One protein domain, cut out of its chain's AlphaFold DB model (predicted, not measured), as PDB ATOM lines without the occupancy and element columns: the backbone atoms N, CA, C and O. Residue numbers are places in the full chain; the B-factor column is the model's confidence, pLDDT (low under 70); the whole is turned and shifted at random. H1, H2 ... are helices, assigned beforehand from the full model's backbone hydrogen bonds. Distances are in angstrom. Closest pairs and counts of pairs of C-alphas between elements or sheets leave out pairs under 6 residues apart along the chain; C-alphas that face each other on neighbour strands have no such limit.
ATOM      1  N   ALA A  25     -22.721 -32.149  34.059       95.38
ATOM      2  CA  ALA A  25     -22.423 -31.699  35.416       95.38
ATOM      3  C   ALA A  25     -21.096 -32.296  35.912       95.38
ATOM      4  O   ALA A  25     -20.261 -31.576  36.451       95.38
ATOM      5  N   GLY A  26     -20.857 -33.588  35.661       94.69
ATOM      6  CA  GLY A  26     -19.590 -34.239  35.993       94.69
ATOM      7  C   GLY A  26     -18.385 -33.639  35.257       94.69
ATOM      8  O   GLY A  26     -17.305 -33.547  35.835       94.69
ATOM      9  N   GLU A  27     -18.551 -33.212  34.003       95.88
ATOM     10  CA  GLU A  27     -17.510 -32.498  33.250       95.88
ATOM     11  C   GLU A  27     -17.215 -31.116  33.836       95.88
ATOM     12  O   GLU A  27     -16.050 -30.790  34.051       95.88
ATOM     13  N   LEU A  28     -18.250 -30.336  34.142       96.12
ATOM     14  CA  LEU A  28     -18.118 -28.989  34.704       96.12
ATOM     15  C   LEU A  28     -17.480 -29.018  36.102       96.12
ATOM     16  O   LEU A  28     -16.607 -28.206  36.400       96.12
ATOM     17  N   ILE A  29     -17.828 -30.008  36.928       96.00
ATOM     18  CA  ILE A  29     -17.196 -30.215  38.241       96.00
ATOM     19  C   ILE A  29     -15.712 -30.557  38.084       96.00
ATOM     20  O   ILE A  29     -14.877 -30.012  38.803       96.00
ATOM     21  N   ARG A  30     -15.346 -31.402  37.107       95.38
ATOM     22  CA  ARG A  30     -13.930 -31.681  36.799       95.38
ATOM     23  C   ARG A  30     -13.165 -30.438  36.341       95.38
ATOM     24  O   ARG A  30     -11.951 -30.398  36.499       95.38
ATOM     25  N   GLN A  31     -13.855 -29.438  35.796       95.38
ATOM     26  CA  GLN A  31     -13.284 -28.145  35.408       95.38
ATOM     27  C   GLN A  31     -13.206 -27.144  36.576       95.38
ATOM     28  O   GLN A  31     -12.769 -26.014  36.378       95.38
ATOM     29  N   GLY A  32     -13.603 -27.543  37.790       93.50
ATOM     30  CA  GLY A  32     -13.528 -26.708  38.990       93.50
ATOM     31  C   GLY A  32     -14.744 -25.807  39.215       93.50
ATOM     32  O   GLY A  32     -14.703 -24.941  40.085       93.50
ATOM     33  N   ILE A  33     -15.827 -25.993  38.456       95.19
ATOM     34  CA  ILE A  33     -17.089 -25.282  38.691       95.19
ATOM     35  C   ILE A  33     -17.764 -25.870  39.932       95.19
ATOM     36  O   ILE A  33     -17.740 -27.084  40.150       95.19
ATOM     37  N   SER A  34     -18.389 -25.009  40.742       94.81
ATOM     38  CA  SER A  34     -19.143 -25.449  41.917       94.81
ATOM     39  C   SER A  34     -20.238 -26.441  41.512       94.81
ATOM     40  O   SER A  34     -20.865 -26.305  40.464       94.81
ATOM     41  N   THR A  35     -20.518 -27.431  42.350       92.12
ATOM     42  CA  THR A  35     -21.508 -28.487  42.081       92.12
ATOM     43  C   THR A  35     -22.873 -27.923  41.714       92.12
ATOM     44  O   THR A  35     -23.517 -28.384  40.774       92.12
ATOM     45  N   LYS A  36     -23.302 -26.882  42.433       91.75
ATOM     46  CA  LYS A  36     -24.587 -26.216  42.217       91.75
ATOM     47  C   LYS A  36     -24.640 -25.514  40.858       91.75
ATOM     48  O   LYS A  36     -25.636 -25.643  40.138       91.75
ATOM     49  N   ASP A  37     -23.576 -24.801  40.494       94.00
ATOM     50  CA  ASP A  37     -23.506 -24.087  39.218       94.00
ATOM     51  C   ASP A  37     -23.356 -25.065  38.054       94.00
ATOM     52  O   ASP A  37     -24.037 -24.928  37.040       94.00
ATOM     53  N   ALA A  38     -22.540 -26.103  38.227       95.25
ATOM     54  CA  ALA A  38     -22.352 -27.176  37.266       95.25
ATOM     55  C   ALA A  38     -23.675 -27.883  36.954       95.25
ATOM     56  O   ALA A  38     -24.029 -28.038  35.787       95.25
ATOM     57  N   VAL A  39     -24.445 -28.258  37.980       94.31
ATOM     58  CA  VAL A  39     -25.766 -28.877  37.801       94.31
ATOM     59  C   VAL A  39     -26.730 -27.915  37.110       94.31
ATOM     60  O   VAL A  39     -27.382 -28.301  36.140       94.31
ATOM     61  N   SER A  40     -26.785 -26.650  37.531       94.50
ATOM     62  CA  SER A  40     -27.677 -25.651  36.921       94.50
ATOM     63  C   SER A  40     -27.369 -25.433  35.433       94.50
ATOM     64  O   SER A  40     -28.270 -25.485  34.588       94.50
ATOM     65  N   GLN A  41     -26.091 -25.256  35.088       95.69
ATOM     66  CA  GLN A  41     -25.635 -25.084  33.706       95.69
ATOM     67  C   GLN A  41     -25.862 -26.344  32.863       95.69
ATOM     68  O   GLN A  41     -26.292 -26.260  31.704       95.69
ATOM     69  N   ALA A  42     -25.618 -27.522  33.436       96.06
ATOM     70  CA  ALA A  42     -25.823 -28.795  32.764       96.06
ATOM     71  C   ALA A  42     -27.302 -29.060  32.458       96.06
ATOM     72  O   ALA A  42     -27.631 -29.478  31.346       96.06
ATOM     73  N   ILE A  43     -28.204 -28.760  33.400       95.12
ATOM     74  CA  ILE A  43     -29.655 -28.873  33.201       95.12
ATOM     75  C   ILE A  43     -30.107 -27.961  32.063       95.12
ATOM     76  O   ILE A  43     -30.830 -28.412  31.170       95.12
ATOM     77  N   LEU A  44     -29.677 -26.696  32.061       94.81
ATOM     78  CA  LEU A  44     -30.035 -25.747  31.007       94.81
ATOM     79  C   LEU A  44     -29.552 -26.236  29.634       94.81
ATOM     80  O   LEU A  44     -30.313 -26.267  28.664       94.81
ATOM     81  N   SER A  45     -28.304 -26.697  29.568       95.00
ATOM     82  CA  SER A  45     -27.694 -27.225  28.346       95.00
ATOM     83  C   SER A  45     -28.412 -28.478  27.833       95.00
ATOM     84  O   SER A  45     -28.684 -28.598  26.635       95.00
ATOM     85  N   ALA A  46     -28.776 -29.398  28.730       94.25
ATOM     86  CA  ALA A  46     -29.504 -30.614  28.390       94.25
ATOM     87  C   ALA A  46     -30.931 -30.318  27.899       94.25
ATOM     88  O   ALA A  46     -31.367 -30.910  26.910       94.25
ATOM     89  N   LYS A  47     -31.635 -29.362  28.520       91.00
ATOM     90  CA  LYS A  47     -32.959 -28.898  28.067       91.00
ATOM     91  C   LYS A  47     -32.891 -28.286  26.669       91.00
ATOM     92  O   LYS A  47     -33.667 -28.669  25.796       91.00
ATOM     93  N   ASN A  48     -31.920 -27.409  26.421       90.56
ATOM     94  CA  ASN A  48     -31.718 -26.802  25.102       90.56
ATOM     95  C   ASN A  48     -31.419 -27.855  24.030       90.56
ATOM     96  O   ASN A  48     -31.938 -27.788  22.912       90.56
ATOM     97  N   TRP A  49     -30.615 -28.863  24.374       92.38
ATOM     98  CA  TRP A  49     -30.376 -30.002  23.498       92.38
ATOM     99  C   TRP A  49     -31.660 -30.792  23.208       92.38
ATOM    100  O   TRP A  49     -31.902 -31.119  22.048       92.38
ATOM    101  N   ALA A  50     -32.494 -31.051  24.219       90.06
ATOM    102  CA  ALA A  50     -33.749 -31.783  24.061       90.06
ATOM    103  C   ALA A  50     -34.755 -31.031  23.170       90.06
ATOM    104  O   ALA A  50     -35.355 -31.614  22.272       90.06
ATOM    105  N   VAL A  51     -34.888 -29.713  23.334       85.50
ATOM    106  CA  VAL A  51     -35.735 -28.891  22.447       85.50
ATOM    107  C   VAL A  51     -35.220 -28.946  21.004       85.50
ATOM    108  O   VAL A  51     -35.988 -29.135  20.058       85.50
ATOM    109  N   LYS A  52     -33.897 -28.843  20.827       85.62
ATOM    110  CA  LYS A  52     -33.255 -28.950  19.514       85.62
ATOM    111  C   LYS A  52     -33.431 -30.332  18.880       85.62
ATOM    112  O   LYS A  52     -33.501 -30.407  17.652       85.62
ATOM    113  N   SER A  53     -33.456 -31.407  19.668       83.25
ATOM    114  CA  SER A  53     -33.625 -32.768  19.153       83.25
ATOM    115  C   SER A  53     -35.066 -33.048  18.731       83.25
ATOM    116  O   SER A  53     -35.260 -33.640  17.674       83.25
ATOM    117  N   VAL A  54     -36.059 -32.556  19.483       81.50
ATOM    118  CA  VAL A  54     -37.489 -32.746  19.181       81.50
ATOM    119  C   VAL A  54     -37.886 -32.087  17.861       81.50
ATOM    120  O   VAL A  54     -38.578 -32.702  17.054       81.50
ATOM    121  N   ASN A  55     -37.446 -30.852  17.597       81.50
ATOM    122  CA  ASN A  55     -37.749 -30.191  16.328       81.50
ATOM    123  C   ASN A  55     -36.583 -29.337  15.826       81.50
ATOM    124  O   ASN A  55     -36.567 -28.106  15.909       81.50
ATOM    125  N   ARG A  56     -35.594 -30.023  15.244       80.81
ATOM    126  CA  ARG A  56     -34.378 -29.403  14.702       80.81
ATOM    127  C   ARG A  56     -34.669 -28.339  13.643       80.81
ATOM    128  O   ARG A  56     -33.906 -27.380  13.527       80.81
ATOM    129  N   THR A  57     -35.739 -28.503  12.865       81.31
ATOM    130  CA  THR A  57     -36.139 -27.556  11.815       81.31
ATOM    131  C   THR A  57     -36.660 -26.255  12.414       81.31
ATOM    132  O   THR A  57     -36.195 -25.186  12.021       81.31
ATOM    133  N   VAL A  58     -37.559 -26.334  13.398       78.62
ATOM    134  CA  VAL A  58     -38.070 -25.157  14.120       78.62
ATOM    135  C   VAL A  58     -36.944 -24.463  14.884       78.62
ATOM    136  O   VAL A  58     -36.780 -23.256  14.742       78.62
ATOM    137  N   TRP A  59     -36.090 -25.212  15.588       81.94
ATOM    138  CA  TRP A  59     -34.948 -24.641  16.310       81.94
ATOM    139  C   TRP A  59     -34.001 -23.849  15.393       81.94
ATOM    140  O   TRP A  59     -33.584 -22.741  15.727       81.94
ATOM    141  N   LYS A  60     -33.690 -24.378  14.198       80.88
ATOM    142  CA  LYS A  60     -32.879 -23.661  13.197       80.88
ATOM    143  C   LYS A  60     -33.551 -22.376  12.707       80.88
ATOM    144  O   LYS A  60     -32.836 -21.431  12.392       80.88
ATOM    145  N   ARG A  61     -34.883 -22.359  12.582       81.75
ATOM    146  CA  ARG A  61     -35.638 -21.170  12.160       81.75
ATOM    147  C   ARG A  61     -35.633 -20.103  13.249       81.75
ATOM    148  O   ARG A  61     -35.258 -18.980  12.948       81.75
ATOM    149  N   LEU A  62     -35.941 -20.467  14.495       78.81
ATOM    150  CA  LEU A  62     -35.944 -19.533  15.629       78.81
ATOM    151  C   LEU A  62     -34.571 -18.879  15.831       78.81
ATOM    152  O   LEU A  62     -34.477 -17.660  15.866       78.81
ATOM    153  N   ARG A  63     -33.488 -19.668  15.815       79.38
ATOM    154  CA  ARG A  63     -32.121 -19.139  15.958       79.38
ATOM    155  C   ARG A  63     -31.726 -18.145  14.858       79.38
ATOM    156  O   ARG A  63     -30.879 -17.296  15.089       79.38
ATOM    157  N   LYS A  64     -32.289 -18.273  13.651       82.44
ATOM    158  CA  LYS A  64     -32.054 -17.319  12.553       82.44
ATOM    159  C   LYS A  64     -32.807 -16.002  12.731       82.44
ATOM    160  O   LYS A  64     -32.442 -15.043  12.077       82.44
ATOM    161  N   MET A  65     -33.873 -15.981  13.528       79.31
ATOM    162  CA  MET A  65     -34.664 -14.774  13.794       79.31
ATOM    163  C   MET A  65     -34.093 -13.964  14.967       79.31
ATOM    164  O   MET A  65     -34.390 -12.784  15.079       79.31
ATOM    165  N   GLU A  66     -33.282 -14.594  15.824       72.19
ATOM    166  CA  GLU A  66     -32.564 -13.958  16.942       72.19
ATOM    167  C   GLU A  66     -31.162 -13.428  16.568       72.19
ATOM    168  O   GLU A  66     -30.497 -12.844  17.421       72.19
ATOM    169  N   ALA A  67     -30.691 -13.673  15.338       55.97
ATOM    170  CA  ALA A  67     -29.363 -13.292  14.839       55.97
ATOM    171  C   ALA A  67     -29.453 -12.102  13.881       55.97
ATOM    172  O   ALA A  67     -28.546 -11.245  13.947       55.97
TER     173      ALA A  67
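What this domain is: This is residues 25 to 67 of the 67 residues of an uncharacterized protein of Cytophagaceae bacterium SCN 52-12 (UniProt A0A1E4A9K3). One long helix, H2, makes the length of the model, with the short helix H1 packed on its first part and a third helix, H3, turning off at its other end to make a corner, like an L with a small head on its long arm. Most of H3 sticks out: residues 53 to 58, of which 56 to 58 belong to H3, and residues 61 to 67, of which 61 to 65 belong to H3, stand free. The printed part has 43 residues with three named helices in the order H1, H2, H3 and no named strand, and its class is all helix. It is only just loose, close to extended, with a radius of gyration of the C-alphas of 13.4 A, and it is elongated, spanning 35 by 21 by 13 A.

Where its parts are: H1 holds residues 25 to 30 and begins at C-alpha 25 at (-22.423, -31.699, 35.416). H2 holds residues 35 to 54, 28.2 A from first to last C-alpha, and begins at C-alpha 35 at (-21.508, -28.487, 42.081). H3 holds residues 56 to 65, 14.7 A from first to last C-alpha, and ends at C-alpha 65 at (-34.664, -14.774, 13.794).

How they stand to each other: H1 touches H2, which meets it with residues 35 to 42 alone; the closest C-alphas, those of Ala 25 and Ala 38, are 4.9 A apart. The two run opposite ways at a steep tilt of 45 degrees. H2 and H3 are close but not clearly touching, and the closest C-alphas, those of Lys 52 and Trp 59, are 5.6 A apart. Their lines are about perpendicular, at 73 degrees. H1 and H3 are apart. In H1, H2 and H3 every O i to N i+4 pair is within hydrogen-bond range.

The domain as a whole: The C-alphas of Gly 32 and Thr 57, the two farthest apart, are 35.4 A from each other. The printed part has no cut, and it ends at residue 67, the chain's last residue. The links from H1 to H2 and from H2 to H3 are tight. The mean pLDDT of the printed part is 88.4, and residue 67 is under 70.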